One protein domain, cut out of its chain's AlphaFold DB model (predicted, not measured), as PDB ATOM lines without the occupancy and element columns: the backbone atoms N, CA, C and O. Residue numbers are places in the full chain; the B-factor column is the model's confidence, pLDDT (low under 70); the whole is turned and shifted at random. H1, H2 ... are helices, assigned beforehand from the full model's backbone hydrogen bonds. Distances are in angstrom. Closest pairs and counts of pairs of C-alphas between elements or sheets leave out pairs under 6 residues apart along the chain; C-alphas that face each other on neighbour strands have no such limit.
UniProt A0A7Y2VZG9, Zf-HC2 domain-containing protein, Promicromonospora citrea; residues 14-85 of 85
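This is residues 14 to 85 of the 85 residues of the protein "Zf-HC2 domain-containing protein" of Promicromonospora citrea (UniProt A0A7Y2VZG9). Two long helices, H1 and H4, run nearly the same way and overlap only where H1 ends and H4 begins; there, with the short H2 following H1 and with H3 running back between H2 and H4 along the chain, they form a small compact body of 50 residues. Residues 14 to 22 of H1 and 73 to 85, mostly H4, stick out from this body as two arms and make the length. The 72 printed residues hold four named helices, H1 to H4 in order, and no named strand: all helix. The whole is loose, with a radius of gyration of the C-alphas of 15.8 A, and spans 60 by 22 by 16 A.

H1, residues 14 to 32, begins with C-alpha 14 at (64.365, 22.671, -30.878) and is 27.2 A long. H2, residues 34 to 38, is 6.3 A long, and H3, residues 44 to 54, is 15.2 A long. H4, residues 58 to 83, is 38.1 A long and ends with C-alpha 83 at (28.832, -16.850, -54.451).

H1 touches H4 at a shallow tilt of 14 degrees, the same way; the closest C-alphas, of Cys 27 and Cys 60, are 6.6 A apart. They touch with residues 27 to 31 of H1 and residues 60 to 64 of H4 alone. H1, with residues 26 to 30 alone, only just touches H3, with 3 pairs of C-alphas within 8 A, the closest those of Thr 30 and Phe 50 at 5.8 A; they run opposite ways at a steep tilt of 57 degrees. H1 and H2 meet only through their link. H2 touches H4 along residues 64 to 71 of H4 alone, the closest C-alphas being those of Met 34 and Phe 64, 6.6 A. H3 and H4 only just touch, with 3 pairs within 8 A, and only at the corner by their link; the closest C-alphas, of Met 54 and Ile 61, are 5.8 A apart. In H1, H2, H3 and H4 every O i to N i+4 pair is within hydrogen-bond range.

The C-alphas of Ser 14 and Gly 85, the two farthest apart, are 60.6 A apart. The printed part has no cut, and its three links are tight. The pLDDT is under 70 at residues 14 to 15, residue 17 and residues 83 to 85.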
ATOM      1  N   SER A  14      63.793  23.897 -30.299       68.38
ATOM      2  CA  SER A  14      64.365  22.671 -30.878       68.38
ATOM      3  C   SER A  14      63.806  21.398 -30.237       68.38
ATOM      4  O   SER A  14      63.584  20.409 -30.930       68.38
ATOM      5  N   ARG A  15      63.535  21.407 -28.925       68.62
ATOM      6  CA  ARG A  15      62.921  20.257 -28.238       68.62
ATOM      7  C   ARG A  15      61.486  20.030 -28.693       68.62
ATOM      8  O   ARG A  15      61.122  18.889 -28.953       68.62
ATOM      9  N   ASP A  16      60.702  21.093 -28.840       73.00
ATOM     10  CA  ASP A  16      59.319  20.992 -29.311       73.00
ATOM     11  C   ASP A  16      59.248  20.440 -30.747       73.00
ATOM     12  O   ASP A  16      58.391  19.604 -31.046       73.00
ATOM     13  N   ALA A  17      60.195  20.825 -31.612       69.94
ATOM     14  CA  ALA A  17      60.321  20.280 -32.964       69.94
ATOM     15  C   ALA A  17      60.652  18.776 -32.963       69.94
ATOM     16  O   ALA A  17      59.998  18.006 -33.667       69.94
ATOM     17  N   VAL A  18      61.601  18.336 -32.127       75.81
ATOM     18  CA  VAL A  18      61.930  16.905 -31.971       75.81
ATOM     19  C   VAL A  18      60.721  16.116 -31.462       75.81
ATOM     20  O   VAL A  18      60.421  15.043 -31.975       75.81
ATOM     21  N   VAL A  19      59.974  16.649 -30.492       78.75
ATOM     22  CA  VAL A  19      58.753  16.003 -29.980       78.75
ATOM     23  C   VAL A  19      57.683  15.871 -31.071       78.75
ATOM     24  O   VAL A  19      56.975  14.864 -31.109       78.75
ATOM     25  N   HIS A  20      57.555  16.858 -31.961       78.12
ATOM     26  CA  HIS A  20      56.620  16.791 -33.084       78.12
ATOM     27  C   HIS A  20      57.010  15.709 -34.096       78.12
ATOM     28  O   HIS A  20      56.170  14.884 -34.447       78.12
ATOM     29  N   ASP A  21      58.281  15.663 -34.506       80.25
ATOM     30  CA  ASP A  21      58.775  14.648 -35.443       80.25
ATOM     31  C   ASP A  21      58.606  13.230 -34.878       80.25
ATOM     32  O   ASP A  21      58.086  12.344 -35.558       80.25
ATOM     33  N   LEU A  22      58.920  13.030 -33.592       81.50
ATOM     34  CA  LEU A  22      58.707  11.745 -32.922       81.50
ATOM     35  C   LEU A  22      57.227  11.332 -32.928       81.50
ATOM     36  O   LEU A  22      56.916  10.177 -33.225       81.50
ATOM     37  N   ARG A  23      56.299  12.267 -32.674       83.88
ATOM     38  CA  ARG A  23      54.851  12.002 -32.768       83.88
ATOM     39  C   ARG A  23      54.435  11.626 -34.189       83.88
ATOM     40  O   ARG A  23      53.617  10.720 -34.359       83.88
ATOM     41  N   ASP A  24      55.003  12.264 -35.206       88.19
ATOM     42  CA  ASP A  24      54.728  11.938 -36.607       88.19
ATOM     43  C   ASP A  24      55.305  10.576 -37.013       88.19
ATOM     44  O   ASP A  24      54.665   9.826 -37.758       88.19
ATOM     45  N   VAL A  25      56.482  10.200 -36.506       91.56
ATOM     46  CA  VAL A  25      57.056   8.857 -36.686       91.56
ATOM     47  C   VAL A  25      56.180   7.789 -36.023       91.56
ATOM     48  O   VAL A  25      55.905   6.754 -36.642       91.56
ATOM     49  N   GLU A  26      55.684   8.030 -34.807       91.62
ATOM     50  CA  GLU A  26      54.763   7.114 -34.122       91.62
ATOM     51  C   GLU A  26      53.428   6.983 -34.860       91.62
ATOM     52  O   GLU A  26      52.942   5.865 -35.057       91.62
ATOM     53  N   CYS A  27      52.870   8.094 -35.348       95.81
ATOM     54  CA  CYS A  27      51.654   8.078 -36.160       95.81
ATOM     55  C   CYS A  27      51.860   7.280 -37.453       95.81
ATOM     56  O   CYS A  27      51.029   6.439 -37.801       95.81
ATOM     57  N   ARG A  28      52.973   7.505 -38.165       94.50
ATOM     58  CA  ARG A  28      53.318   6.759 -39.388       94.50
ATOM     59  C   ARG A  28      53.452   5.261 -39.114       94.50
ATOM     60  O   ARG A  28      52.844   4.458 -39.818       94.50
ATOM     61  N   SER A  29      54.178   4.893 -38.060       94.56
ATOM     62  CA  SER A  29      54.389   3.493 -37.669       94.56
ATOM     63  C   SER A  29      53.084   2.795 -37.276       94.56
ATOM     64  O   SER A  29      52.848   1.654 -37.667       94.56
ATOM     65  N   THR A  30      52.211   3.492 -36.545       96.12
ATOM     66  CA  THR A  30      50.884   2.997 -36.145       96.12
ATOM     67  C   THR A  30      49.980   2.797 -37.363       96.12
ATOM     68  O   THR A  30      49.328   1.763 -37.488       96.12
ATOM     69  N   ARG A  31      49.973   3.747 -38.304       95.56
ATOM     70  CA  ARG A  31      49.188   3.645 -39.545       95.56
ATOM     71  C   ARG A  31      49.632   2.484 -40.428       95.56
ATOM     72  O   ARG A  31      48.783   1.788 -40.974       95.56
ATOM     73  N   ALA A  32      50.937   2.235 -40.520       95.38
ATOM     74  CA  ALA A  32      51.484   1.158 -41.344       95.38
ATOM     75  C   ALA A  32      50.978  -0.241 -40.938       95.38
ATOM     76  O   ALA A  32      50.876  -1.117 -41.788       95.38
ATOM     77  N   VAL A  33      50.626  -0.451 -39.663       95.88
ATOM     78  CA  VAL A  33      50.203  -1.767 -39.143       95.88
ATOM     79  C   VAL A  33      48.682  -1.957 -39.064       95.88
ATOM     80  O   VAL A  33      48.221  -3.017 -38.640       95.88
ATOM     81  N   MET A  34      47.879  -0.965 -39.469       95.31
ATOM     82  CA  MET A  34      46.413  -0.999 -39.321       95.31
ATOM     83  C   MET A  34      45.762  -2.183 -40.041       95.31
ATOM     84  O   MET A  34      44.868  -2.826 -39.493       95.31
ATOM     85  N   HIS A  35      46.207  -2.491 -41.262       93.31
ATOM     86  CA  HIS A  35      45.645  -3.601 -42.034       93.31
ATOM     87  C   HIS A  35      45.993  -4.958 -41.416       93.31
ATOM     88  O   HIS A  35      45.104  -5.790 -41.245       93.31
ATOM     89  N   ASP A  36      47.239  -5.145 -40.974       93.94
ATOM     90  CA  ASP A  36      47.653  -6.367 -40.276       93.94
ATOM     91  C   ASP A  36      46.883  -6.566 -38.965       93.94
ATOM     92  O   ASP A  36      46.546  -7.696 -38.609       93.94
ATOM     93  N   TYR A  37      46.567  -5.480 -38.254       94.56
ATOM     94  CA  TYR A  37      45.704  -5.531 -37.076       94.56
ATOM     95  C   TYR A  37      44.280  -5.986 -37.435       94.56
ATOM     96  O   TYR A  37      43.753  -6.915 -36.820       94.56
ATOM     97  N   LEU A  38      43.669  -5.397 -38.472       92.88
ATOM     98  CA  LEU A  38      42.324  -5.766 -38.943       92.88
ATOM     99  C   LEU A  38      42.234  -7.216 -39.440       92.88
ATOM    100  O   LEU A  38      41.185  -7.853 -39.303       92.88
ATOM    101  N   ASP A  39      43.320  -7.739 -40.004       91.56
ATOM    102  CA  ASP A  39      43.414  -9.118 -40.479       91.56
ATOM    103  C   ASP A  39      43.899 -10.099 -39.402       91.56
ATOM    104  O   ASP A  39      44.064 -11.284 -39.684       91.56
ATOM    105  N   ARG A  40      44.074  -9.637 -38.153       92.56
ATOM    106  CA  ARG A  40      44.556 -10.436 -37.010       92.56
ATOM    107  C   ARG A  40      45.921 -11.095 -37.259       92.56
ATOM    108  O   ARG A  40      46.206 -12.165 -36.730       92.56
ATOM    109  N   ARG A  41      46.776 -10.443 -38.051       95.25
ATOM    110  CA  ARG A  41      48.142 -10.882 -38.388       95.25
ATOM    111  C   ARG A  41      49.227 -10.150 -37.598       95.25
ATOM    112  O   ARG A  41      50.406 -10.481 -37.719       95.25
ATOM    113  N   LEU A  42      48.854  -9.160 -36.789       95.44
ATOM    114  CA  LEU A  42      49.800  -8.371 -36.008       95.44
ATOM    115  C   LEU A  42      50.246  -9.122 -34.729       95.44
ATOM    116  O   LEU A  42      49.393  -9.551 -33.953       95.44
ATOM    117  N   PRO A  43      51.560  -9.246 -34.441       95.00
ATOM    118  CA  PRO A  43      52.043  -9.892 -33.219       95.00
ATOM    119  C   PRO A  43      51.586  -9.177 -31.941       95.00
ATOM    120  O   PRO A  43      51.565  -7.947 -31.894       95.00
ATOM    121  N   ALA A  44      51.342  -9.927 -30.861       92.88
ATOM    122  CA  ALA A  44      50.778  -9.407 -29.606       92.88
ATOM    123  C   ALA A  44      51.525  -8.191 -29.016       92.88
ATOM    124  O   ALA A  44      50.903  -7.246 -28.536       92.88
ATOM    125  N   ARG A  45      52.866  -8.163 -29.089       92.50
ATOM    126  CA  ARG A  45      53.654  -6.993 -28.645       92.50
ATOM    127  C   ARG A  45      53.343  -5.733 -29.456       92.50
ATOM    128  O   ARG A  45      53.298  -4.643 -28.895       92.50
ATOM    129  N   ARG A  46      53.138  -5.874 -30.768       93.75
ATOM    130  CA  ARG A  46      52.793  -4.755 -31.655       93.75
ATOM    131  C   ARG A  46      51.331  -4.345 -31.505       93.75
ATOM    132  O   ARG A  46      51.065  -3.154 -31.584       93.75
ATOM    133  N   VAL A  47      50.432  -5.290 -31.220       95.69
ATOM    134  CA  VAL A  47      49.029  -5.006 -30.870       95.69
ATOM    135  C   VAL A  47      48.949  -4.065 -29.669       95.69
ATOM    136  O   VAL A  47      48.392  -2.985 -29.797       95.69
ATOM    137  N   ARG A  48      49.616  -4.396 -28.555       94.94
ATOM    138  CA  ARG A  48      49.612  -3.536 -27.356       94.94
ATOM    139  C   ARG A  48      50.123  -2.120 -27.636       94.94
ATOM    140  O   ARG A  48      49.572  -1.150 -27.133       94.94
ATOM    141  N   ARG A  49      51.183  -1.995 -28.443       93.31
ATOM    142  CA  ARG A  49      51.738  -0.688 -28.831       93.31
ATOM    143  C   ARG A  49      50.770   0.105 -29.709       93.31
ATOM    144  O   ARG A  49      50.639   1.310 -29.531       93.31
ATOM    145  N   PHE A  50      50.123  -0.574 -30.652       95.56
ATOM    146  CA  PHE A  50      49.116   0.013 -31.524       95.56
ATOM    147  C   PHE A  50      47.921   0.532 -30.715       95.56
ATOM    148  O   PHE A  50      47.583   1.704 -30.837       95.56
ATOM    149  N   GLU A  51      47.342  -0.301 -29.848       95.69
ATOM    150  CA  GLU A  51      46.210   0.059 -28.982       95.69
ATOM    151  C   GLU A  51      46.557   1.244 -28.073       95.69
ATOM    152  O   GLU A  51      45.856   2.251 -28.085       95.69
ATOM    153  N   SER A  52      47.713   1.197 -27.406       95.62
ATOM    154  CA  SER A  52      48.165   2.291 -26.540       95.62
ATOM    155  C   SER A  52      48.302   3.632 -27.272       95.62
ATOM    156  O   SER A  52      47.998   4.674 -26.696       95.62
ATOM    157  N   HIS A  53      48.754   3.638 -28.531       95.56
ATOM    158  CA  HIS A  53      48.814   4.870 -29.322       95.56
ATOM    159  C   HIS A  53      47.420   5.328 -29.772       95.56
ATOM    160  O   HIS A  53      47.126   6.525 -29.796       95.56
ATOM    161  N   MET A  54      46.558   4.379 -30.136       95.69
ATOM    162  CA  MET A  54      45.185   4.643 -30.559       95.69
ATOM    163  C   MET A  54      44.355   5.289 -29.449       95.69
ATOM    164  O   MET A  54      43.588   6.196 -29.754       95.69
ATOM    165  N   ASP A  55      44.573   4.922 -28.185       95.19
ATOM    166  CA  ASP A  55      43.884   5.521 -27.034       95.19
ATOM    167  C   ASP A  55      44.156   7.030 -26.880       95.19
ATOM    168  O   ASP A  55      43.320   7.769 -26.361       95.19
ATOM    169  N   GLY A  56      45.312   7.511 -27.353       92.31
ATOM    170  CA  GLY A  56      45.750   8.900 -27.183       92.31
ATOM    171  C   GLY A  56      45.753   9.761 -28.449       92.31
ATOM    172  O   GLY A  56      46.007  10.963 -28.359       92.31
ATOM    173  N   CYS A  57      45.508   9.191 -29.635       96.12
ATOM    174  CA  CYS A  57      45.718   9.891 -30.908       96.12
ATOM    175  C   CYS A  57      44.451   9.951 -31.787       96.12
ATOM    176  O   CYS A  57      44.203   9.046 -32.593       96.12
ATOM    177  N   PRO A  58      43.694  11.071 -31.760       93.50
ATOM    178  CA  PRO A  58      42.479  11.251 -32.566       93.50
ATOM    179  C   PRO A  58      42.707  11.103 -34.076       93.50
ATOM    180  O   PRO A  58      41.851  10.602 -34.806       93.50
ATOM    181  N   ARG A  59      43.888  11.509 -34.563       94.06
ATOM    182  CA  ARG A  59      44.264  11.388 -35.980       94.06
ATOM    183  C   ARG A  59      44.421   9.928 -36.407       94.06
ATOM    184  O   ARG A  59      44.082   9.590 -37.540       94.06
ATOM    185  N   CYS A  60      44.960   9.079 -35.535       96.12
ATOM    186  CA  CYS A  60      45.098   7.650 -35.803       96.12
ATOM    187  C   CYS A  60      43.767   6.919 -35.626       96.12
ATOM    188  O   CYS A  60      43.456   6.067 -36.454       96.12
ATOM    189  N   ILE A  61      42.933   7.330 -34.662       95.69
ATOM    190  CA  ILE A  61      41.551   6.846 -34.542       95.69
ATOM    191  C   ILE A  61      40.781   7.074 -35.845       95.69
ATOM    192  O   ILE A  61      40.193   6.137 -36.384       95.69
ATOM    193  N   ARG A  62      40.826   8.292 -36.399       95.56
ATOM    194  CA  ARG A  62      40.127   8.594 -37.655       95.56
ATOM    195  C   ARG A  62      40.656   7.765 -38.827       95.56
ATOM    196  O   ARG A  62      39.870   7.112 -39.502       95.56
ATOM    197  N   ALA A  63      41.977   7.707 -38.994       95.12
ATOM    198  CA  ALA A  63      42.596   6.892 -40.040       95.12
ATOM    199  C   ALA A  63      42.238   5.396 -39.922       95.12
ATOM    200  O   ALA A  63      42.049   4.722 -40.931       95.12
ATOM    201  N   PHE A  64      42.098   4.872 -38.701       95.81
ATOM    202  CA  PHE A  64      41.674   3.492 -38.480       95.81
ATOM    203  C   PHE A  64      40.216   3.245 -38.873       95.81
ATOM    204  O   PHE A  64      39.910   2.208 -39.461       95.81
ATOM    205  N   ILE A  65      39.316   4.187 -38.570       93.81
ATOM    206  CA  ILE A  65      37.914   4.113 -39.003       93.81
ATOM    207  C   ILE A  65      37.858   4.026 -40.533       93.81
ATOM    208  O   ILE A  65      37.200   3.128 -41.063       93.81
ATOM    209  N   ASP A  66      38.620   4.869 -41.231       91.56
ATOM    210  CA  ASP A  66      38.702   4.862 -42.695       91.56
ATOM    211  C   ASP A  66      39.266   3.526 -43.226       91.56
ATOM    212  O   ASP A  66      38.688   2.891 -44.117       91.56
ATOM    213  N   ALA A  67      40.354   3.028 -42.630       89.94
ATOM    214  CA  ALA A  67      40.957   1.743 -42.992       89.94
ATOM    215  C   ALA A  67      39.984   0.564 -42.799       89.94
ATOM    216  O   ALA A  67      39.917  -0.340 -43.634       89.94
ATOM    217  N   ARG A  68      39.182   0.579 -41.728       91.38
ATOM    218  CA  ARG A  68      38.178  -0.458 -41.452       91.38
ATOM    219  C   ARG A  68      37.060  -0.461 -42.493       91.38
ATOM    220  O   ARG A  68      36.692  -1.539 -42.963       91.38
ATOM    221  N   GLN A  69      36.559   0.713 -42.883       89.81
ATOM    222  CA  GLN A  69      35.529   0.827 -43.921       89.81
ATOM    223  C   GLN A  69      36.015   0.235 -45.249       89.81
ATOM    224  O   GLN A  69      35.344  -0.612 -45.841       89.81
ATOM    225  N   THR A  70      37.233   0.580 -45.681       84.62
ATOM    226  CA  THR A  70      37.799   0.033 -46.927       84.62
ATOM    227  C   THR A  70      38.014  -1.484 -46.863       84.62
ATOM    228  O   THR A  70      37.721  -2.192 -47.832       84.62
ATOM    229  N   ALA A  71      38.476  -2.013 -45.725       81.62
ATOM    230  CA  ALA A  71      38.681  -3.448 -45.533       81.62
ATOM    231  C   ALA A  71      37.364  -4.239 -45.610       81.62
ATOM    232  O   ALA A  71      37.321  -5.328 -46.189       81.62
ATOM    233  N   TRP A  72      36.276  -3.695 -45.066       82.56
ATOM    234  CA  TRP A  72      34.953  -4.310 -45.146       82.56
ATOM    235  C   TRP A  72      34.394  -4.335 -46.557       82.56
ATOM    236  O   TRP A  72      33.959  -5.397 -47.002       82.56
ATOM    237  N   THR A  73      34.482  -3.224 -47.288       84.56
ATOM    238  CA  THR A  73      34.061  -3.166 -48.693       84.56
ATOM    239  C   THR A  73      34.805  -4.204 -49.537       84.56
ATOM    240  O   THR A  73      34.187  -4.938 -50.308       84.56
ATOM    241  N   ARG A  74      36.122  -4.363 -49.328       80.31
ATOM    242  CA  ARG A  74      36.926  -5.401 -50.002       80.31
ATOM    243  C   ARG A  74      36.463  -6.820 -49.659       80.31
ATOM    244  O   ARG A  74      36.311  -7.646 -50.560       80.31
ATOM    245  N   LYS A  75      36.218  -7.111 -48.376       80.19
ATOM    246  CA  LYS A  75      35.742  -8.433 -47.919       80.19
ATOM    247  C   LYS A  75      34.332  -8.740 -48.438       80.19
ATOM    248  O   LYS A  75      34.075  -9.868 -48.850       80.19
ATOM    249  N   ALA A  76      33.438  -7.753 -48.477       76.19
ATOM    250  CA  ALA A  76      32.104  -7.895 -49.056       76.19
ATOM    251  C   ALA A  76      32.173  -8.213 -50.559       76.19
ATOM    252  O   ALA A  76      31.575  -9.190 -51.005       76.19
ATOM    253  N   ALA A  77      32.984  -7.473 -51.320       76.06
ATOM    254  CA  ALA A  77      33.192  -7.728 -52.746       76.06
ATOM    255  C   ALA A  77      33.811  -9.111 -53.026       76.06
ATOM    256  O   ALA A  77      33.472  -9.761 -54.013       76.06
ATOM    257  N   ALA A  78      34.713  -9.597 -52.165       75.25
ATOM    258  CA  ALA A  78      35.254 -10.954 -52.275       75.25
ATOM    259  C   ALA A  78      34.173 -12.033 -52.074       75.25
ATOM    260  O   ALA A  78      34.120 -12.989 -52.841       75.25
ATOM    261  N   ARG A  79      33.268 -11.858 -51.100       75.62
ATOM    262  CA  ARG A  79      32.163 -12.801 -50.845       75.62
ATOM    263  C   ARG A  79      31.164 -12.875 -51.996       75.62
ATOM    264  O   ARG A  79      30.703 -13.964 -52.315       75.62
ATOM    265  N   VAL A  80      30.843 -11.739 -52.622       77.06
ATOM    266  CA  VAL A  80      29.958 -11.708 -53.799       77.06
ATOM    267  C   VAL A  80      30.563 -12.525 -54.939       77.06
ATOM    268  O   VAL A  80      29.869 -13.352 -55.514       77.06
ATOM    269  N   ARG A  81      31.867 -12.367 -55.198       74.50
ATOM    270  CA  ARG A  81      32.570 -13.139 -56.235       74.50
ATOM    271  C   ARG A  81      32.532 -14.646 -55.987       74.50
ATOM    272  O   ARG A  81      32.284 -15.386 -56.925       74.50
ATOM    273  N   VAL A  82      32.729 -15.090 -54.744       72.31
ATOM    274  CA  VAL A  82      32.682 -16.523 -54.392       72.31
ATOM    275  C   VAL A  82      31.282 -17.118 -54.558       72.31
ATOM    276  O   VAL A  82      31.165 -18.284 -54.887       72.31
ATOM    277  N   ARG A  83      30.212 -16.344 -54.335       67.00
ATOM    278  CA  ARG A  83      28.832 -16.850 -54.451       67.00
ATOM    279  C   ARG A  83      28.331 -16.957 -55.898       67.00
ATOM    280  O   ARG A  83      27.311 -17.592 -56.132       67.00
ATOM    281  N   SER A  84      28.992 -16.290 -56.838       60.78
ATOM    282  CA  SER A  84      28.584 -16.235 -58.247       60.78
ATOM    283  C   SER A  84      29.346 -17.206 -59.156       60.78
ATOM    284  O   SER A  84      29.099 -17.185 -60.359       60.78
ATOM    285  N   GLY A  85      30.264 -18.008 -58.611       54.94
ATOM    286  CA  GLY A  85      30.971 -19.080 -59.318       54.94
ATOM    287  C   GLY A  85      30.651 -20.424 -58.694       54.94
ATOM    288  O   GLY A  85      30.580 -21.401 -59.464       54.94
TER     289      GLY A  85